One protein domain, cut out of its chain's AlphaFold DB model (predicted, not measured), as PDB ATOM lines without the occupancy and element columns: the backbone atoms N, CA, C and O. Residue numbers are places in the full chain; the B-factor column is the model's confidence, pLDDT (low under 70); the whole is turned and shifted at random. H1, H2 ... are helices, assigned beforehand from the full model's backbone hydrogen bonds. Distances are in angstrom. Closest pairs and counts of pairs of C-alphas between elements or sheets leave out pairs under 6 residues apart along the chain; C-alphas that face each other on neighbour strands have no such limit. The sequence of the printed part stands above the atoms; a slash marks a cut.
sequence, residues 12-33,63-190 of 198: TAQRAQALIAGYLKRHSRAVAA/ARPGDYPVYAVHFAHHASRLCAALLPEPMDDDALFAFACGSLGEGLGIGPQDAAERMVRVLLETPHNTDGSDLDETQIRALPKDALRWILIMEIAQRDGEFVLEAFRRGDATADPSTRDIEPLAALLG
ATOM      1  N   THR A  12      16.943  -9.666   7.860       85.00
ATOM      2  CA  THR A  12      16.048  -8.862   7.017       85.00
ATOM      3  C   THR A  12      14.723  -8.568   7.722       85.00
ATOM      4  O   THR A  12      14.271  -7.423   7.709       85.00
ATOM      5  N   ALA A  13      14.136  -9.568   8.390       88.62
ATOM      6  CA  ALA A  13      12.919  -9.396   9.187       88.62
ATOM      7  C   ALA A  13      13.171  -8.498  10.410       88.62
ATOM      8  O   ALA A  13      12.425  -7.551  10.646       88.62
ATOM      9  N   GLN A  14      14.280  -8.719  11.125       90.44
ATOM     10  CA  GLN A  14      14.689  -7.866  12.247       90.44
ATOM     11  C   GLN A  14      14.918  -6.414  11.814       90.44
ATOM     12  O   GLN A  14      14.508  -5.489  12.508       90.44
ATOM     13  N   ARG A  15      15.526  -6.197  10.642       91.75
ATOM     14  CA  ARG A  15      15.709  -4.852  10.085       91.75
ATOM     15  C   ARG A  15      14.376  -4.175   9.772       91.75
ATOM     16  O   ARG A  15      14.227  -2.997  10.076       91.75
ATOM     17  N   ALA A  16      13.420  -4.892   9.177       94.06
ATOM     18  CA  ALA A  16      12.084  -4.354   8.920       94.06
ATOM     19  C   ALA A  16      11.392  -3.943  10.230       94.06
ATOM     20  O   ALA A  16      10.925  -2.812  10.345       94.06
ATOM     21  N   GLN A  17      11.413  -4.813  11.242       94.44
ATOM     22  CA  GLN A  17      10.845  -4.520  12.559       94.44
ATOM     23  C   GLN A  17      11.510  -3.295  13.208       94.44
ATOM     24  O   GLN A  17      10.816  -2.381  13.650       94.44
ATOM     25  N   ALA A  18      12.844  -3.216  13.182       93.81
ATOM     26  CA  ALA A  18      13.590  -2.081  13.726       93.81
ATOM     27  C   ALA A  18      13.294  -0.760  12.991       93.81
ATOM     28  O   ALA A  18      13.251   0.303  13.616       93.81
ATOM     29  N   LEU A  19      13.061  -0.803  11.674       95.38
ATOM     30  CA  LEU A  19      12.652   0.369  10.896       95.38
ATOM     31  C   LEU A  19      11.260   0.861  11.304       95.38
ATOM     32  O   LEU A  19      11.103   2.053  11.571       95.38
ATOM     33  N   ILE A  20      10.283  -0.046  11.392       97.38
ATOM     34  CA  ILE A  20       8.896   0.261  11.778       97.38
ATOM     35  C   ILE A  20       8.858   0.804  13.213       97.38
ATOM     36  O   ILE A  20       8.336   1.895  13.455       97.38
ATOM     37  N   ALA A  21       9.479   0.095  14.158       96.06
ATOM     38  CA  ALA A  21       9.559   0.507  15.556       96.06
ATOM     39  C   ALA A  21      10.308   1.839  15.716       96.06
ATOM     40  O   ALA A  21       9.854   2.754  16.408       96.06
ATOM     41  N   GLY A  22      11.443   1.992  15.030       94.12
ATOM     42  CA  GLY A  22      12.232   3.219  15.045       94.12
ATOM     43  C   GLY A  22      11.466   4.423  14.497       94.12
ATOM     44  O   GLY A  22      11.580   5.518  15.056       94.12
ATOM     45  N   TYR A  23      10.674   4.229  13.437       95.81
ATOM     46  CA  TYR A  23       9.785   5.256  12.901       95.81
ATOM     47  C   TYR A  23       8.725   5.653  13.935       95.81
ATOM     48  O   TYR A  23       8.666   6.824  14.304       95.81
ATOM     49  N   LEU A  24       7.973   4.693  14.493       94.25
ATOM     50  CA  LEU A  24       6.952   4.947  15.523       94.25
ATOM     51  C   LEU A  24       7.504   5.694  16.738       94.25
ATOM     52  O   LEU A  24       6.866   6.607  17.268       94.25
ATOM     53  N   LYS A  25       8.713   5.337  17.173       92.12
ATOM     54  CA  LYS A  25       9.385   5.978  18.304       92.12
ATOM     55  C   LYS A  25       9.755   7.431  18.015       92.12
ATOM     56  O   LYS A  25       9.630   8.281  18.892       92.12
ATOM     57  N   ARG A  26      10.239   7.736  16.808       90.81
ATOM     58  CA  ARG A  26      10.527   9.121  16.398       90.81
ATOM     59  C   ARG A  26       9.239   9.911  16.193       90.81
ATOM     60  O   ARG A  26       9.145  11.042  16.657       90.81
ATOM     61  N   HIS A  27       8.245   9.295  15.564       91.75
ATOM     62  CA  HIS A  27       6.976   9.922  15.238       91.75
ATOM     63  C   HIS A  27       6.182  10.267  16.505       91.75
ATOM     64  O   HIS A  27       5.732  11.398  16.660       91.75
ATOM     65  N   SER A  28       6.109   9.355  17.480       87.94
ATOM     66  CA  SER A  28       5.445   9.620  18.765       87.94
ATOM     67  C   SER A  28       6.070  10.794  19.515       87.94
ATOM     68  O   SER A  28       5.352  11.602  20.098       87.94
ATOM     69  N   ARG A  29       7.400  10.939  19.457       86.75
ATOM     70  CA  ARG A  29       8.116  12.087  20.032       86.75
ATOM     71  C   ARG A  29       7.812  13.387  19.297       86.75
ATOM     72  O   ARG A  29       7.635  14.405  19.955       86.75
ATOM     73  N   ALA A  30       7.744  13.354  17.967       85.38
ATOM     74  CA  ALA A  30       7.387  14.519  17.161       85.38
ATOM     75  C   ALA A  30       5.954  14.986  17.462       85.38
ATOM     76  O   ALA A  30       5.749  16.161  17.744       85.38
ATOM     77  N   VAL A  31       4.989  14.059  17.517       82.88
ATOM     78  CA  VAL A  31       3.602  14.353  17.914       82.88
ATOM     79  C   VAL A  31       3.535  14.892  19.345       82.88
ATOM     80  O   VAL A  31       2.875  15.896  19.589       82.88
ATOM     81  N   ALA A  32       4.238  14.270  20.295       80.25
ATOM     82  CA  ALA A  32       4.259  14.728  21.684       80.25
ATOM     83  C   ALA A  32       4.861  16.138  21.837       80.25
ATOM     84  O   ALA A  32       4.428  16.899  22.701       80.25
ATOM     85  N   ALA A  33       5.823  16.508  20.986       80.06
ATOM     86  CA  ALA A  33       6.427  17.839  20.980       80.06
ATOM     87  C   ALA A  33       5.471  18.949  20.504       80.06
ATOM     88  O   ALA A  33       5.726  20.115  20.799       80.06
ATOM     89  N   ALA A  63       0.899  11.158  24.893       37.16
ATOM     90  CA  ALA A  63       0.082  11.952  23.975       37.16
ATOM     91  C   ALA A  63      -1.390  11.540  24.164       37.16
ATOM     92  O   ALA A  63      -1.776  10.416  23.840       37.16
ATOM     93  N   ARG A  64      -2.227  12.435  24.696       46.34
ATOM     94  CA  ARG A  64      -3.676  12.408  24.451       46.34
ATOM     95  C   ARG A  64      -4.013  13.708  23.744       46.34
ATOM     96  O   ARG A  64      -3.733  14.768  24.300       46.34
ATOM     97  N   PRO A  65      -4.591  13.613  22.539       49.09
ATOM     98  CA  PRO A  65      -6.046  13.511  22.504       49.09
ATOM     99  C   PRO A  65      -6.534  12.323  21.648       49.09
ATOM    100  O   PRO A  65      -6.095  12.106  20.525       49.09
ATOM    101  N   GLY A  66      -7.406  11.507  22.257       59.78
ATOM    102  CA  GLY A  66      -8.172  10.391  21.673       59.78
ATOM    103  C   GLY A  66      -7.392   9.232  21.043       59.78
ATOM    104  O   GLY A  66      -7.400   8.120  21.566       59.78
ATOM    105  N   ASP A  67      -6.720   9.500  19.924       74.50
ATOM    106  CA  ASP A  67      -6.640   8.538  18.824       74.50
ATOM    107  C   ASP A  67      -5.204   8.257  18.324       74.50
ATOM    108  O   ASP A  67      -5.028   7.528  17.355       74.50
ATOM    109  N   TYR A  68      -4.132   8.742  18.977       87.88
ATOM    110  CA  TYR A  68      -2.755   8.365  18.573       87.88
ATOM    111  C   TYR A  68      -2.513   6.841  18.572       87.88
ATOM    112  O   TYR A  68      -1.860   6.333  17.657       87.88
ATOM    113  N   PRO A  69      -3.053   6.063  19.536       89.31
ATOM    114  CA  PRO A  69      -3.019   4.605  19.453       89.31
ATOM    115  C   PRO A  69      -3.628   4.040  18.164       89.31
ATOM    116  O   PRO A  69      -3.136   3.024  17.681       89.31
ATOM    117  N   VAL A  70      -4.644   4.704  17.598       91.31
ATOM    118  CA  VAL A  70      -5.287   4.314  16.335       91.31
ATOM    119  C   VAL A  70      -4.289   4.445  15.188       91.31
ATOM    120  O   VAL A  70      -4.072   3.479  14.460       91.31
ATOM    121  N   TYR A  71      -3.599   5.588  15.099       94.44
ATOM    122  CA  TYR A  71      -2.515   5.796  14.133       94.44
ATOM    123  C   TYR A  71      -1.437   4.715  14.261       94.44
ATOM    124  O   TYR A  71      -1.095   4.053  13.285       94.44
ATOM    125  N   ALA A  72      -0.912   4.516  15.476       95.44
ATOM    126  CA  ALA A  72       0.223   3.625  15.700       95.44
ATOM    127  C   ALA A  72      -0.098   2.164  15.348       95.44
ATOM    128  O   ALA A  72       0.743   1.483  14.762       95.44
ATOM    129  N   VAL A  73      -1.310   1.698  15.674       96.50
ATOM    130  CA  VAL A  73      -1.790   0.357  15.317       96.50
ATOM    131  C   VAL A  73      -1.908   0.204  13.803       96.50
ATOM    132  O   VAL A  73      -1.307  -0.714  13.248       96.50
ATOM    133  N   HIS A  74      -2.624   1.110  13.130       96.88
ATOM    134  CA  HIS A  74      -2.817   1.022  11.677       96.88
ATOM    135  C   HIS A  74      -1.500   1.114  10.916       96.88
ATOM    136  O   HIS A  74      -1.272   0.342   9.984       96.88
ATOM    137  N   PHE A  75      -0.594   1.982  11.368       97.62
ATOM    138  CA  PHE A  75       0.748   2.096  10.816       97.62
ATOM    139  C   PHE A  75       1.523   0.786  10.985       97.62
ATOM    140  O   PHE A  75       2.027   0.238  10.005       97.62
ATOM    141  N   ALA A  76       1.606   0.261  12.215       97.81
ATOM    142  CA  ALA A  76       2.366  -0.951  12.505       97.81
ATOM    143  C   ALA A  76       1.830  -2.142  11.710       97.81
ATOM    144  O   ALA A  76       2.615  -2.874  11.111       97.81
ATOM    145  N   HIS A  77       0.507  -2.311  11.664       97.38
ATOM    146  CA  HIS A  77      -0.148  -3.375  10.914       97.38
ATOM    147  C   HIS A  77       0.128  -3.257   9.408       97.38
ATOM    148  O   HIS A  77       0.603  -4.211   8.789       97.38
ATOM    149  N   HIS A  78      -0.094  -2.081   8.816       97.38
ATOM    150  CA  HIS A  78       0.081  -1.884   7.379       97.38
ATOM    151  C   HIS A  78       1.550  -1.986   6.942       97.38
ATOM    152  O   HIS A  78       1.873  -2.762   6.042       97.38
ATOM    153  N   ALA A  79       2.460  -1.275   7.616       97.31
ATOM    154  CA  ALA A  79       3.890  -1.308   7.304       97.31
ATOM    155  C   ALA A  79       4.476  -2.719   7.461       97.31
ATOM    156  O   ALA A  79       5.310  -3.138   6.654       97.31
ATOM    157  N   SER A  80       3.999  -3.478   8.455       97.00
ATOM    158  CA  SER A  80       4.372  -4.881   8.643       97.00
ATOM    159  C   SER A  80       3.947  -5.749   7.471       97.00
ATOM    160  O   SER A  80       4.787  -6.466   6.937       97.00
ATOM    161  N   ARG A  81       2.691  -5.649   7.013       96.00
ATOM    162  CA  ARG A  81       2.203  -6.380   5.827       96.00
ATOM    163  C   ARG A  81       3.043  -6.067   4.592       96.00
ATOM    164  O   ARG A  81       3.477  -6.979   3.892       96.00
ATOM    165  N   LEU A  82       3.310  -4.784   4.354       96.69
ATOM    166  CA  LEU A  82       4.108  -4.328   3.218       96.69
ATOM    167  C   LEU A  82       5.547  -4.861   3.260       96.69
ATOM    168  O   LEU A  82       6.051  -5.359   2.252       96.69
ATOM    169  N   CYS A  83       6.219  -4.770   4.411       94.94
ATOM    170  CA  CYS A  83       7.596  -5.243   4.549       94.94
ATOM    171  C   CYS A  83       7.680  -6.775   4.537       94.94
ATOM    172  O   CYS A  83       8.594  -7.319   3.917       94.94
ATOM    173  N   ALA A  84       6.721  -7.465   5.166       93.75
ATOM    174  CA  ALA A  84       6.630  -8.924   5.190       93.75
ATOM    175  C   ALA A  84       6.481  -9.512   3.782       93.75
ATOM    176  O   ALA A  84       7.121 -10.509   3.464       93.75
ATOM    177  N   ALA A  85       5.724  -8.847   2.903       92.75
ATOM    178  CA  ALA A  85       5.572  -9.249   1.504       92.75
ATOM    179  C   ALA A  85       6.884  -9.213   0.693       92.75
ATOM    180  O   ALA A  85       6.956  -9.797  -0.386       92.75
ATOM    181  N   LEU A  86       7.920  -8.524   1.187       90.75
ATOM    182  CA  LEU A  86       9.248  -8.466   0.569       90.75
ATOM    183  C   LEU A  86      10.274  -9.376   1.255       90.75
ATOM    184  O   LEU A  86      11.452  -9.360   0.883       90.75
ATOM    185  N   LEU A  87       9.868 -10.137   2.273       88.81
ATOM    186  CA  LEU A  87      10.758 -11.089   2.922       88.81
ATOM    187  C   LEU A  87      10.973 -12.322   2.030       88.81
ATOM    188  O   LEU A  87      10.092 -12.686   1.253       88.81
ATOM    189  N   PRO A  88      12.139 -12.991   2.137       82.94
ATOM    190  CA  PRO A  88      12.414 -14.202   1.362       82.94
ATOM    191  C   PRO A  88      11.422 -15.340   1.626       82.94
ATOM    192  O   PRO A  88      11.211 -16.181   0.757       82.94
ATOM    193  N   GLU A  89      10.846 -15.370   2.827       83.06
ATOM    194  CA  GLU A  89       9.863 -16.359   3.248       83.06
ATOM    195  C   GLU A  89       8.559 -15.656   3.619       83.06
ATOM    196  O   GLU A  89       8.596 -14.686   4.385       83.06
ATOM    197  N   PRO A  90       7.417 -16.121   3.087       82.94
ATOM    198  CA  PRO A  90       6.125 -15.562   3.436       82.94
ATOM    199  C   PRO A  90       5.793 -15.881   4.896       82.94
ATOM    200  O   PRO A  90       6.022 -16.993   5.371       82.94
ATOM    201  N   MET A  91       5.231 -14.896   5.590       90.88
ATOM    202  CA  MET A  91       4.641 -15.080   6.914       90.88
ATOM    203  C   MET A  91       3.183 -15.511   6.754       90.88
ATOM    204  O   MET A  91       2.485 -14.986   5.886       90.88
ATOM    205  N   ASP A  92       2.732 -16.451   7.584       92.62
ATOM    206  CA  ASP A  92       1.300 -16.686   7.773       92.62
ATOM    207  C   ASP A  92       0.661 -15.543   8.584       92.62
ATOM    208  O   ASP A  92       1.354 -14.648   9.082       92.62
ATOM    209  N   ASP A  93      -0.670 -15.543   8.678       91.38
ATOM    210  CA  ASP A  93      -1.420 -14.452   9.310       91.38
ATOM    211  C   ASP A  93      -1.068 -14.284  10.799       91.38
ATOM    212  O   ASP A  93      -0.939 -13.154  11.276       91.38
ATOM    213  N   ASP A  94      -0.831 -15.387  11.519       94.50
ATOM    214  CA  ASP A  94      -0.464 -15.369  12.939       94.50
ATOM    215  C   ASP A  94       0.945 -14.792  13.145       94.50
ATOM    216  O   ASP A  94       1.157 -13.925  14.002       94.50
ATOM    217  N   ALA A  95       1.918 -15.223  12.338       93.88
ATOM    218  CA  ALA A  95       3.278 -14.698  12.368       93.88
ATOM    219  C   ALA A  95       3.315 -13.219  11.968       93.88
ATOM    220  O   ALA A  95       4.052 -12.433  12.569       93.88
ATOM    221  N   LEU A  96       2.497 -12.819  10.993       94.31
ATOM    222  CA  LEU A  96       2.377 -11.432  10.561       94.31
ATOM    223  C   LEU A  96       1.754 -10.549  11.647       94.31
ATOM    224  O   LEU A  96       2.239  -9.443  11.905       94.31
ATOM    225  N   PHE A  97       0.720 -11.048  12.325       95.38
ATOM    226  CA  PHE A  97       0.114 -10.363  13.460       95.38
ATOM    227  C   PHE A  97       1.114 -10.205  14.614       95.38
ATOM    228  O   PHE A  97       1.271  -9.105  15.152       95.38
ATOM    229  N   ALA A  98       1.858 -11.264  14.950       95.88
ATOM    230  CA  ALA A  98       2.907 -11.221  15.966       95.88
ATOM    231  C   ALA A  98       4.037 -10.244  15.594       95.88
ATOM    232  O   ALA A  98       4.505  -9.485  16.447       95.88
ATOM    233  N   PHE A  99       4.439 -10.204  14.322       95.69
ATOM    234  CA  PHE A  99       5.433  -9.266  13.800       95.69
ATOM    235  C   PHE A  99       4.972  -7.804  13.937       95.69
ATOM    236  O   PHE A  99       5.731  -6.942  14.397       95.69
ATOM    237  N   ALA A 100       3.708  -7.521  13.609       97.69
ATOM    238  CA  ALA A 100       3.119  -6.196  13.780       97.69
ATOM    239  C   ALA A 100       3.022  -5.794  15.259       97.69
ATOM    240  O   ALA A 100       3.373  -4.667  15.616       97.69
ATOM    241  N   CYS A 101       2.615  -6.719  16.135       97.38
ATOM    242  CA  CYS A 101       2.578  -6.494  17.580       97.38
ATOM    243  C   CYS A 101       3.975  -6.231  18.156       97.38
ATOM    244  O   CYS A 101       4.134  -5.323  18.969       97.38
ATOM    245  N   GLY A 102       4.994  -6.971  17.707       96.56
ATOM    246  CA  GLY A 102       6.386  -6.752  18.101       96.56
ATOM    247  C   GLY A 102       6.888  -5.365  17.700       96.56
ATOM    248  O   GLY A 102       7.442  -4.643  18.529       96.56
ATOM    249  N   SER A 103       6.614  -4.954  16.459       97.25
ATOM    250  CA  SER A 103       6.960  -3.621  15.949       97.25
ATOM    251  C   SER A 103       6.260  -2.498  16.727       97.25
ATOM    252  O   SER A 103       6.882  -1.490  17.066       97.25
ATOM    253  N   LEU A 104       4.973  -2.679  17.045       96.75
ATOM    254  CA  LEU A 104       4.185  -1.744  17.849       96.75
ATOM    255  C   LEU A 104       4.725  -1.638  19.282       96.75
ATOM    256  O   LEU A 104       4.933  -0.533  19.782       96.75
ATOM    257  N   GLY A 105       4.963  -2.784  19.927       91.38
ATOM    258  CA  GLY A 105       5.466  -2.872  21.296       91.38
ATOM    259  C   GLY A 105       6.812  -2.177  21.452       91.38
ATOM    260  O   GLY A 105       6.970  -1.301  22.302       91.38
ATOM    261  N   GLU A 106       7.756  -2.484  20.565       93.69
ATOM    262  CA  GLU A 106       9.074  -1.848  20.553       93.69
ATOM    263  C   GLU A 106       8.994  -0.348  20.221       93.69
ATOM    264  O   GLU A 106       9.651   0.472  20.869       93.69
ATOM    265  N   GLY A 107       8.161   0.030  19.246       92.62
ATOM    266  CA  GLY A 107       8.008   1.419  18.816       92.62
ATOM    267  C   GLY A 107       7.388   2.334  19.875       92.62
ATOM    268  O   GLY A 107       7.763   3.505  19.967       92.62
ATOM    269  N   LEU A 108       6.474   1.804  20.693       90.06
ATOM    270  CA  LEU A 108       5.806   2.544  21.768       90.06
ATOM    271  C   LEU A 108       6.430   2.323  23.154       90.06
ATOM    272  O   LEU A 108       6.093   3.048  24.086       90.06
ATOM    273  N   GLY A 109       7.340   1.355  23.302       90.19
ATOM    274  CA  GLY A 109       7.919   0.988  24.594       90.19
ATOM    275  C   GLY A 109       6.920   0.311  25.537       90.19
ATOM    276  O   GLY A 109       6.981   0.538  26.742       90.19
ATOM    277  N   ILE A 110       5.994  -0.484  24.993       89.44
ATOM    278  CA  ILE A 110       4.969  -1.220  25.750       89.44
ATOM    279  C   ILE A 110       5.205  -2.733  25.677       89.44
ATOM    280  O   ILE A 110       5.897  -3.225  24.783       89.44
ATOM    281  N   GLY A 111       4.630  -3.477  26.625       87.00
ATOM    282  CA  GLY A 111       4.769  -4.931  26.681       87.00
ATOM    283  C   GLY A 111       4.070  -5.655  25.515       87.00
ATOM    284  O   GLY A 111       3.139  -5.106  24.922       87.00
ATOM    285  N   PRO A 112       4.458  -6.909  25.200       88.44
ATOM    286  CA  PRO A 112       3.849  -7.681  24.111       88.44
ATOM    287  C   PRO A 112       2.337  -7.885  24.262       88.44
ATOM    288  O   PRO A 112       1.607  -7.790  23.280       88.44
ATOM    289  N   GLN A 113       1.865  -8.135  25.488       91.12
ATOM    290  CA  GLN A 113       0.440  -8.306  25.770       91.12
ATOM    291  C   GLN A 113      -0.335  -7.005  25.516       91.12
ATOM    292  O   GLN A 113      -1.307  -7.018  24.766       91.12
ATOM    293  N   ASP A 114       0.147  -5.875  26.040       89.44
ATOM    294  CA  ASP A 114      -0.474  -4.562  25.824       89.44
ATOM    295  C   ASP A 114      -0.504  -4.174  24.340       89.44
ATOM    296  O   ASP A 114      -1.459  -3.549  23.874       89.44
ATOM    297  N   ALA A 115       0.543  -4.526  23.586       92.38
ATOM    298  CA  ALA A 115       0.598  -4.300  22.147       92.38
ATOM    299  C   ALA A 115      -0.458  -5.135  21.411       92.38
ATOM    300  O   ALA A 115      -1.189  -4.588  20.585       92.38
ATOM    301  N   ALA A 116      -0.580  -6.426  21.738       93.44
ATOM    302  CA  ALA A 116      -1.568  -7.317  21.136       93.44
ATOM    303  C   ALA A 116      -3.006  -6.895  21.469       93.44
ATOM    304  O   ALA A 116      -3.826  -6.754  20.563       93.44
ATOM    305  N   GLU A 117      -3.308  -6.619  22.739       93.75
ATOM    306  CA  GLU A 117      -4.631  -6.151  23.173       93.75
ATOM    307  C   GLU A 117      -5.026  -4.852  22.463       93.75
ATOM    308  O   GLU A 117      -6.149  -4.709  21.979       93.75
ATOM    309  N   ARG A 118      -4.082  -3.914  22.337       93.19
ATOM    310  CA  ARG A 118      -4.304  -2.641  21.645       93.19
ATOM    311  C   ARG A 118      -4.505  -2.824  20.143       93.19
ATOM    312  O   ARG A 118      -5.383  -2.172  19.586       93.19
ATOM    313  N   MET A 119      -3.726  -3.706  19.515       95.00
ATOM    314  CA  MET A 119      -3.866  -4.065  18.104       95.00
ATOM    315  C   MET A 119      -5.262  -4.636  17.835       95.00
ATOM    316  O   MET A 119      -5.992  -4.089  17.014       95.00
ATOM    317  N   VAL A 120      -5.674  -5.669  18.581       94.56
ATOM    318  CA  VAL A 120      -7.005  -6.285  18.445       94.56
ATOM    319  C   VAL A 120      -8.103  -5.251  18.650       94.56
ATOM    320  O   VAL A 120      -8.998  -5.126  17.818       94.56
ATOM    321  N   ARG A 121      -8.026  -4.481  19.739       92.38
ATOM    322  CA  ARG A 121      -9.054  -3.500  20.081       92.38
ATOM    323  C   ARG A 121      -9.251  -2.468  18.972       92.38
ATOM    324  O   ARG A 121     -10.376  -2.270  18.530       92.38
ATOM    325  N   VAL A 122      -8.176  -1.829  18.516       92.94
ATOM    326  CA  VAL A 122      -8.271  -0.786  17.485       92.94
ATOM    327  C   VAL A 122      -8.742  -1.367  16.155       92.94
ATOM    328  O   VAL A 122      -9.590  -0.755  15.510       92.94
ATOM    329  N   LEU A 123      -8.229  -2.529  15.737       91.75
ATOM    330  CA  LEU A 123      -8.632  -3.136  14.465       91.75
ATOM    331  C   LEU A 123     -10.118  -3.537  14.467       91.75
ATOM    332  O   LEU A 123     -10.788  -3.331  13.463       91.75
ATOM    333  N   LEU A 124     -10.651  -4.030  15.593       90.00
ATOM    334  CA  LEU A 124     -12.077  -4.361  15.733       90.00
ATOM    335  C   LEU A 124     -12.983  -3.126  15.838       90.00
ATOM    336  O   LEU A 124     -14.103  -3.148  15.336       90.00
ATOM    337  N   GLU A 125     -12.523  -2.066  16.508       88.88
ATOM    338  CA  GLU A 125     -13.281  -0.816  16.677       88.88
ATOM    339  C   GLU A 125     -13.228   0.079  15.419       88.88
ATOM    340  O   GLU A 125     -14.072   0.962  15.257       88.88
ATOM    341  N   THR A 126     -12.268  -0.140  14.509       88.94
ATOM    342  CA  THR A 126     -12.167   0.617  13.251       88.94
ATOM    343  C   THR A 126     -13.322   0.254  12.314       88.94
ATOM    344  O   THR A 126     -13.543  -0.933  12.079       88.94
ATOM    345  N   PRO A 127     -14.053   1.230  11.741       87.25
ATOM    346  CA  PRO A 127     -15.157   0.945  10.826       87.25
ATOM    347  C   PRO A 127     -14.716   0.124   9.604       87.25
ATOM    348  O   PRO A 127     -13.760   0.486   8.925       87.25
ATOM    349  N   HIS A 128     -15.438  -0.957   9.312       86.44
ATOM    350  CA  HIS A 128     -15.224  -1.850   8.168       86.44
ATOM    351  C   HIS A 128     -16.559  -2.476   7.735       86.44
ATOM    352  O   HIS A 128     -17.526  -2.478   8.506       86.44
ATOM    353  N   ASN A 129     -16.634  -3.008   6.512       85.19
ATOM    354  CA  ASN A 129     -17.795  -3.799   6.099       85.19
ATOM    355  C   ASN A 129     -17.821  -5.148   6.834       85.19
ATOM    356  O   ASN A 129     -16.783  -5.695   7.197       85.19
ATOM    357  N   THR A 130     -19.008  -5.735   7.017       82.56
ATOM    358  CA  THR A 130     -19.176  -7.023   7.726       82.56
ATOM    359  C   THR A 130     -18.458  -8.200   7.067       82.56
ATOM    360  O   THR A 130     -18.220  -9.215   7.714       82.56
ATOM    361  N   ASP A 131     -18.153  -8.086   5.776       81.56
ATOM    362  CA  ASP A 131     -17.396  -9.067   4.996       81.56
ATOM    363  C   ASP A 131     -15.880  -8.791   4.984       81.56
ATOM    364  O   ASP A 131     -15.128  -9.521   4.342       81.56
ATOM    365  N   GLY A 132     -15.428  -7.755   5.699       75.38
ATOM    366  CA  GLY A 132     -14.029  -7.345   5.784       75.38
ATOM    367  C   GLY A 132     -13.536  -6.498   4.609       75.38
ATOM    368  O   GLY A 132     -12.344  -6.212   4.550       75.38
ATOM    369  N   SER A 133     -14.412  -6.104   3.676       82.88
ATOM    370  CA  SER A 133     -14.049  -5.194   2.585       82.88
ATOM    371  C   SER A 133     -13.931  -3.731   3.043       82.88
ATOM    372  O   SER A 133     -14.484  -3.331   4.075       82.88
ATOM    373  N   ASP A 134     -13.217  -2.929   2.249       82.56
ATOM    374  CA  ASP A 134     -13.073  -1.491   2.478       82.56
ATOM    375  C   ASP A 134     -14.409  -0.759   2.278       82.56
ATOM    376  O   ASP A 134     -15.205  -1.096   1.398       82.56
ATOM    377  N   LEU A 135     -14.637   0.274   3.090       85.25
ATOM    378  CA  LEU A 135     -15.791   1.160   2.949       85.25
ATOM    379  C   LEU A 135     -15.644   2.026   1.692       85.25
ATOM    380  O   LEU A 135     -14.590   2.617   1.458       85.25
ATOM    381  N   ASP A 136     -16.714   2.160   0.914       87.44
ATOM    382  CA  ASP A 136     -16.754   3.100  -0.203       87.44
ATOM    383  C   ASP A 136     -16.939   4.557   0.270       87.44
ATOM    384  O   ASP A 136     -17.278   4.844   1.422       87.44
ATOM    385  N   GLU A 137     -16.745   5.514  -0.641       82.00
ATOM    386  CA  GLU A 137     -16.833   6.944  -0.326       82.00
ATOM    387  C   GLU A 137     -18.216   7.369   0.205       82.00
ATOM    388  O   GLU A 137     -18.320   8.259   1.055       82.00
ATOM    389  N   THR A 138     -19.292   6.728  -0.260       87.94
ATOM    390  CA  THR A 138     -20.659   7.008   0.204       87.94
ATOM    391  C   THR A 138     -20.841   6.522   1.639       87.94
ATOM    392  O   THR A 138     -21.385   7.252   2.471       87.94
ATOM    393  N   GLN A 139     -20.346   5.322   1.945       88.56
ATOM    394  CA  GLN A 139     -20.369   4.739   3.284       88.56
ATOM    395  C   GLN A 139     -19.525   5.562   4.263       88.56
ATOM    396  O   GLN A 139     -20.003   5.888   5.349       88.56
ATOM    397  N   ILE A 140     -18.318   5.978   3.861       82.19
ATOM    398  CA  ILE A 140     -17.422   6.817   4.673       82.19
ATOM    399  C   ILE A 140     -18.088   8.155   5.025       82.19
ATOM    400  O   ILE A 140     -18.069   8.570   6.183       82.19
ATOM    401  N   ARG A 141     -18.735   8.821   4.059       78.12
ATOM    402  CA  ARG A 141     -19.434  10.102   4.289       78.12
ATOM    403  C   ARG A 141     -20.638   9.984   5.229       78.12
ATOM    404  O   ARG A 141     -21.035  10.984   5.822       78.12
ATOM    405  N   ALA A 142     -21.219   8.792   5.353       85.25
ATOM    406  CA  ALA A 142     -22.342   8.519   6.246       85.25
ATOM    407  C   ALA A 142     -21.910   8.178   7.687       85.25
ATOM    408  O   ALA A 142     -22.767   8.085   8.570       85.25
ATOM    409  N   LEU A 143     -20.609   7.997   7.946       80.81
ATOM    410  CA  LEU A 143     -20.103   7.666   9.275       80.81
ATOM    411  C   LEU A 143     -20.291   8.823  10.274       80.81
ATOM    412  O   LEU A 143     -20.149  10.000   9.924       80.81
ATOM    413  N   PRO A 144     -20.521   8.513  11.564       80.88
ATOM    414  CA  PRO A 144     -20.371   9.488  12.637       80.88
ATOM    415  C   PRO A 144     -18.974  10.126  12.625       80.88
ATOM    416  O   PRO A 144     -17.992   9.482  12.256       80.88
ATOM    417  N   LYS A 145     -18.860  11.375  13.095       78.12
ATOM    418  CA  LYS A 145     -17.598  12.144  13.078       78.12
ATOM    419  C   LYS A 145     -16.409  11.401  13.698       78.12
ATOM    420  O   LYS A 145     -15.292  11.530  13.208       78.12
ATOM    421  N   ASP A 146     -16.648  10.634  14.757       76.62
ATOM    422  CA  ASP A 146     -15.598   9.899  15.470       76.62
ATOM    423  C   ASP A 146     -15.090   8.707  14.650       76.62
ATOM    424  O   ASP A 146     -13.885   8.514  14.517       76.62
ATOM    425  N   ALA A 147     -16.006   7.982  14.006       80.50
ATOM    426  CA  ALA A 147     -15.687   6.896  13.087       80.50
ATOM    427  C   ALA A 147     -14.960   7.412  11.831       80.50
ATOM    428  O   ALA A 147     -13.951   6.841  11.423       80.50
ATOM    429  N   LEU A 148     -15.413   8.535  11.261       82.75
ATOM    430  CA  LEU A 148     -14.737   9.184  10.135       82.75
ATOM    431  C   LEU A 148     -13.307   9.611  10.498       82.75
ATOM    432  O   LEU A 148     -12.381   9.411   9.719       82.75
ATOM    433  N   ARG A 149     -13.107  10.171  11.695       83.94
ATOM    434  CA  ARG A 149     -11.779  10.555  12.191       83.94
ATOM    435  C   ARG A 149     -10.823   9.363  12.251       83.94
ATOM    436  O   ARG A 149      -9.673   9.509  11.854       83.94
ATOM    437  N   TRP A 150     -11.290   8.192  12.679       87.62
ATOM    438  CA  TRP A 150     -10.472   6.974  12.688       87.62
ATOM    439  C   TRP A 150     -10.092   6.503  11.280       87.62
ATOM    440  O   TRP A 150      -8.939   6.127  11.073       87.62
ATOM    441  N   ILE A 151     -11.007   6.592  10.310       87.44
ATOM    442  CA  ILE A 151     -10.705   6.302   8.898       87.44
ATOM    443  C   ILE A 151      -9.626   7.249   8.361       87.44
ATOM    444  O   ILE A 151      -8.640   6.795   7.790       87.44
ATOM    445  N   LEU A 152      -9.740   8.553   8.621       88.06
ATOM    446  CA  LEU A 152      -8.734   9.527   8.182       88.06
ATOM    447  C   LEU A 152      -7.364   9.285   8.837       88.06
ATOM    448  O   LEU A 152      -6.330   9.407   8.183       88.06
ATOM    449  N   ILE A 153      -7.340   8.908  10.119       89.94
ATOM    450  CA  ILE A 153      -6.104   8.527  10.814       89.94
ATOM    451  C   ILE A 153      -5.485   7.269  10.188       89.94
ATOM    452  O   ILE A 153      -4.270   7.229   9.982       89.94
ATOM    453  N   MET A 154      -6.303   6.264   9.867       92.56
ATOM    454  CA  MET A 154      -5.866   5.047   9.181       92.56
ATOM    455  C   MET A 154      -5.251   5.368   7.813       92.56
ATOM    456  O   MET A 154      -4.175   4.862   7.508       92.56
ATOM    457  N   GLU A 155      -5.873   6.234   7.011       90.75
ATOM    458  CA  GLU A 155      -5.339   6.629   5.700       90.75
ATOM    459  C   GLU A 155      -3.961   7.299   5.801       90.75
ATOM    460  O   GLU A 155      -3.061   6.992   5.017       90.75
ATOM    461  N   ILE A 156      -3.767   8.198   6.774       91.88
ATOM    462  CA  ILE A 156      -2.455   8.818   7.017       91.88
ATOM    463  C   ILE A 156      -1.437   7.742   7.412       91.88
ATOM    464  O   ILE A 156      -0.344   7.686   6.848       91.88
ATOM    465  N   ALA A 157      -1.814   6.848   8.329       94.81
ATOM    466  CA  ALA A 157      -0.960   5.763   8.794       94.81
ATOM    467  C   ALA A 157      -0.534   4.809   7.663       94.81
ATOM    468  O   ALA A 157       0.618   4.377   7.621       94.81
ATOM    469  N   GLN A 158      -1.431   4.505   6.721       94.12
ATOM    470  CA  GLN A 158      -1.128   3.673   5.553       94.12
ATOM    471  C   GLN A 158      -0.122   4.359   4.619       94.12
ATOM    472  O   GLN A 158       0.896   3.757   4.275       94.12
ATOM    473  N   ARG A 159      -0.335   5.643   4.294       93.44
ATOM    474  CA  ARG A 159       0.605   6.440   3.478       93.44
ATOM    475  C   ARG A 159       1.994   6.532   4.117       93.44
ATOM    476  O   ARG A 159       3.004   6.492   3.420       93.44
ATOM    477  N   ASP A 160       2.068   6.654   5.439       93.94
ATOM    478  CA  ASP A 160       3.345   6.636   6.162       93.94
ATOM    479  C   ASP A 160       3.981   5.234   6.183       93.94
ATOM    480  O   ASP A 160       5.209   5.102   6.152       93.94
ATOM    481  N   GLY A 161       3.171   4.173   6.183       94.44
ATOM    482  CA  GLY A 161       3.643   2.795   6.048       94.44
ATOM    483  C   GLY A 161       4.336   2.532   4.707       94.44
ATOM    484  O   GLY A 161       5.375   1.868   4.676       94.44
ATOM    485  N   GLU A 162       3.831   3.108   3.612       95.00
ATOM    486  CA  GLU A 162       4.487   3.061   2.296       95.00
ATOM    487  C   GLU A 162       5.867   3.737   2.315       95.00
ATOM    488  O   GLU A 162       6.823   3.225   1.733       95.00
ATOM    489  N   PHE A 163       6.021   4.835   3.058       93.00
ATOM    490  CA  PHE A 163       7.319   5.493   3.220       93.00
ATOM    491  C   PHE A 163       8.347   4.590   3.925       93.00
ATOM    492  O   PHE A 163       9.508   4.512   3.509       93.00
ATOM    493  N   VAL A 164       7.935   3.855   4.964       94.25
ATOM    494  CA  VAL A 164       8.818   2.873   5.619       94.25
ATOM    495  C   VAL A 164       9.142   1.697   4.701       94.25
ATOM    496  O   VAL A 164      10.292   1.251   4.679       94.25
ATOM    497  N   LEU A 165       8.183   1.241   3.893       95.31
ATOM    498  CA  LEU A 165       8.430   0.231   2.865       95.31
ATOM    499  C   LEU A 165       9.515   0.681   1.878       95.31
ATOM    500  O   LEU A 165      10.411  -0.096   1.543       95.31
ATOM    501  N   GLU A 166       9.458   1.924   1.402       94.56
ATOM    502  CA  GLU A 166      10.473   2.460   0.494       94.56
ATOM    503  C   GLU A 166      11.861   2.508   1.138       94.56
ATOM    504  O   GLU A 166      12.840   2.090   0.515       94.56
ATOM    505  N   ALA A 167      11.954   2.959   2.392       92.44
ATOM    506  CA  ALA A 167      13.208   2.956   3.146       92.44
ATOM    507  C   ALA A 167      13.769   1.532   3.295       92.44
ATOM    508  O   ALA A 167      14.952   1.280   3.053       92.44
ATOM    509  N   PHE A 168      12.901   0.565   3.596       94.06
ATOM    510  CA  PHE A 168      13.275  -0.841   3.677       94.06
ATOM    511  C   PHE A 168      13.775  -1.405   2.337       94.06
ATOM    512  O   PHE A 168      14.786  -2.116   2.316       94.06
ATOM    513  N   ARG A 169      13.128  -1.053   1.214       93.31
ATOM    514  CA  ARG A 169      13.550  -1.435  -0.150       93.31
ATOM    515  C   ARG A 169      14.926  -0.885  -0.513       93.31
ATOM    516  O   ARG A 169      15.729  -1.613  -1.089       93.31
ATOM    517  N   ARG A 170      15.208   0.374  -0.162       90.69
ATOM    518  CA  ARG A 170      16.530   1.000  -0.366       90.69
ATOM    519  C   ARG A 170      17.607   0.436   0.560       90.69
ATOM    520  O   ARG A 170      18.793   0.563   0.280       90.69
ATOM    521  N   GLY A 171      17.187  -0.230   1.632       89.50
ATOM    522  CA  GLY A 171      18.068  -0.781   2.648       89.50
ATOM    523  C   GLY A 171      18.557   0.252   3.656       89.50
ATOM    524  O   GLY A 171      19.597   0.038   4.279       89.50
ATOM    525  N   ASP A 172      17.799   1.334   3.826       90.44
ATOM    526  CA  ASP A 172      18.086   2.394   4.784       90.44
ATOM    527  C   ASP A 172      18.109   1.827   6.214       90.44
ATOM    528  O   ASP A 172      17.360   0.912   6.565       90.44
ATOM    529  N   ALA A 173      18.966   2.388   7.069       86.31
ATOM    530  CA  ALA A 173      19.021   2.021   8.486       86.31
ATOM    531  C   ALA A 173      17.902   2.684   9.308       86.31
ATOM    532  O   ALA A 173      17.561   2.222  10.397       86.31
ATOM    533  N   THR A 174      17.340   3.786   8.804       86.38
ATOM    534  CA  THR A 174      16.322   4.586   9.487       86.38
ATOM    535  C   THR A 174      15.337   5.187   8.493       86.38
ATOM    536  O   THR A 174      15.755   5.699   7.460       86.38
ATOM    537  N   ALA A 175      14.057   5.228   8.861       87.25
ATOM    538  CA  ALA A 175      13.043   6.065   8.221       87.25
ATOM    539  C   ALA A 175      12.718   7.255   9.140       87.25
ATOM    540  O   ALA A 175      12.291   7.052  10.283       87.25
ATOM    541  N   ASP A 176      12.979   8.481   8.690       84.50
ATOM    542  CA  ASP A 176      12.763   9.689   9.492       84.50
ATOM    543  C   ASP A 176      11.365  10.279   9.232       84.50
ATOM    544  O   ASP A 176      11.077  10.649   8.095       84.50
ATOM    545  N   PRO A 177      10.481  10.378  10.244       81.62
ATOM    546  CA  PRO A 177       9.187  11.038  10.088       81.62
ATOM    547  C   PRO A 177       9.291  12.555   9.882       81.62
ATOM    548  O   PRO A 177       8.291  13.159   9.519       81.62
ATOM    549  N   SER A 178      10.453  13.193  10.089       74.81
ATOM    550  CA  SER A 178      10.613  14.651   9.923       74.81
ATOM    551  C   SER A 178      10.333  15.156   8.501       74.81
ATOM    552  O   SER A 178      10.017  16.327   8.307       74.81
ATOM    553  N   THR A 179      10.412  14.274   7.502       68.69
ATOM    554  CA  THR A 179      10.065  14.576   6.107       68.69
ATOM    555  C   THR A 179       8.571  14.421   5.817       68.69
ATOM    556  O   THR A 179       8.160  14.528   4.661       68.69
ATOM    557  N   ARG A 180       7.762  14.085   6.826       79.19
ATOM    558  CA  ARG A 180       6.320  13.881   6.705       79.19
ATOM    559  C   ARG A 180       5.583  15.075   7.276       79.19
ATOM    560  O   ARG A 180       5.968  15.632   8.303       79.19
ATOM    561  N   ASP A 181       4.507  15.437   6.595       78.00
ATOM    562  CA  ASP A 181       3.593  16.445   7.095       78.00
ATOM    563  C   ASP A 181       2.773  15.856   8.247       78.00
ATOM    564  O   ASP A 181       1.929  14.978   8.057       78.00
ATOM    565  N   ILE A 182       3.079  16.314   9.457       81.19
ATOM    566  CA  ILE A 182       2.439  15.866  10.693       81.19
ATOM    567  C   ILE A 182       1.180  16.680  11.010       81.19
ATOM    568  O   ILE A 182       0.399  16.279  11.874       81.19
ATOM    569  N   GLU A 183       0.959  17.811  10.331       78.56
ATOM    570  CA  GLU A 183      -0.138  18.737  10.626       78.56
ATOM    571  C   GLU A 183      -1.530  18.114  10.421       78.56
ATOM    572  O   GLU A 183      -2.371  18.272  11.314       78.56
ATOM    573  N   PRO A 184      -1.803  17.348   9.341       81.31
ATOM    574  CA  PRO A 184      -3.097  16.691   9.158       81.31
ATOM    575  C   PRO A 184      -3.416  15.714  10.290       81.31
ATOM    576  O   PRO A 184      -4.541  15.679  10.793       81.31
ATOM    577  N   LEU A 185      -2.413  14.950  10.732       84.75
ATOM    578  CA  LEU A 185      -2.577  14.042  11.859       84.75
ATOM    579  C   LEU A 185      -2.783  14.825  13.154       84.75
ATOM    580  O   LEU A 185      -3.697  14.513  13.908       84.75
ATOM    581  N   ALA A 186      -1.980  15.858  13.407       81.19
ATOM    582  CA  ALA A 186      -2.106  16.694  14.594       81.19
ATOM    583  C   ALA A 186      -3.514  17.299  14.721       81.19
ATOM    584  O   ALA A 186      -4.103  17.254  15.801       81.19
ATOM    585  N   ALA A 187      -4.093  17.776  13.614       81.38
ATOM    586  CA  ALA A 187      -5.455  18.297  13.577       81.38
ATOM    587  C   ALA A 187      -6.504  17.230  13.938       81.38
ATOM    588  O   ALA A 187      -7.391  17.494  14.752       81.38
ATOM    589  N   LEU A 188      -6.390  16.016  13.386       80.94
ATOM    590  CA  LEU A 188      -7.290  14.895  13.703       80.94
ATOM    591  C   LEU A 188      -7.141  14.419  15.144       80.94
ATOM    592  O   LEU A 188      -8.124  14.035  15.776       80.94
ATOM    593  N   LEU A 189      -5.920  14.478  15.665       79.88
ATOM    594  CA  LEU A 189      -5.642  14.193  17.056       79.88
ATOM    595  C   LEU A 189      -6.150  15.302  17.970       79.88
ATOM    596  O   LEU A 189      -6.239  15.041  19.150       79.88
ATOM    597  N   GLY A 190      -6.513  16.495  17.488       72.94
ATOM    598  CA  GLY A 190      -6.925  17.616  18.340       72.94
ATOM    599  C   GLY A 190      -5.755  18.316  19.040       72.94
ATOM    600  O   GLY A 190      -5.934  18.908  20.104       72.94
TER     601      GLY A 190
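What this domain is: This is residues 12 to 33 and 63 to 190 of the 198 residues of an uncharacterized protein of Rhodospirillaceae bacterium (UniProt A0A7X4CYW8). What does the model look like at first sight? It is a compact cluster of crossed helices round H2, which lies in the core, with the long H6 on one side of it and H3 and H4 on the opposite side. H1 runs beside H2 and the two small helices H5 and H7 lie farther out, H5 by the first residues of H6 and H7 after a long link. What is it built of? The printed part has 150 residues with seven named helices, H1 to H7 in that order along the chain, and no named strand: the class is all helix. It is compact, with a radius of gyration of the C-alphas of 14.8 A, and spans 42 by 38 by 29 A.

Where its parts are: Where does the first helix run? H1 is residues 12 to 33, from C-alpha 12 at (16.048, -8.862, 7.017) to C-alpha 33 at (6.427, 17.839, 20.980), 31.6 A. Which helices come next? After the cut come H2, residues 68 to 84, 23.8 A long, and H3, residues 93 to 108, 22.3 A long. H4 is residues 112 to 125, 19.9 A long, and H5 is residues 137 to 141. Which are the last two? H6, residues 145 to 170, is the longest helix, 38.3 A from first to last C-alpha. H7 is residues 183 to 189, ending with C-alpha 189 at (-5.642, 14.193, 17.056).

How they stand to each other: What does H1 touch? H1 and H2 touch at a shallow tilt of 22 degrees, opposite ways, the closest C-alphas being those of Ala 16 and Cys 83, 6.3 A apart. H1 and H3 touch at a steep tilt of 41 degrees, the same way, closest at the C-alphas of Ala 21 and Gly 107, 3.7 A. With residues 15 to 23 alone, H1 also touches H6, closest at the C-alphas of Ala 16 and Phe 168, 6.4 A. What else touches H2, which with H6 is a hub touching four helices? H2 and H6 touch with the closest C-alphas, those of Ala 79 and Gly 161, 4.3 A apart, the same way at a tilt of 37 degrees, only just steep. H2 touches H3 at a steep tilt of 50 degrees, opposite ways, closest at the C-alphas of His 77 and Ala 100, 5.2 A. H4 is about perpendicular to H2, at 80 degrees, and they touch closest at the C-alphas of Val 73 and Met 119, 5.6 A. How do the remaining helices stand? H3 and H4 touch at 71 degrees, only just about perpendicular, closest at the C-alphas of Gly 105 and Ala 115, 5.1 A, while both are apart from H6. H5 and H6 only just touch, with 3 pairs of C-alphas within 8 A, closest at Ile 140 and Leu 148, 6.5 A. H6 and H7 touch at a steep tilt of 45 degrees, opposite ways, closest at the C-alphas of Arg 149 and Leu 188, 6.4 A. What do the backbones show? In H2, H3, H4, H5, H6 and H7 every O i to N i+4 pair is within hydrogen-bond range, and in H1 17 of 18 are.

The domain as a whole: How large is it? The two C-alphas farthest apart are those of Thr 12 and Ala 142, 42.1 A. Where is the cut, and which links are long? Residues 34 to 62 are not printed, and C-alphas 33 and 63 are 9.2 A apart across the cut. The links from H4 to H5 and from H6 to H7 are long. Where is confidence low? The mean pLDDT of the printed part is 88.1, and residues 63 to 66 and residue 179 are under 70.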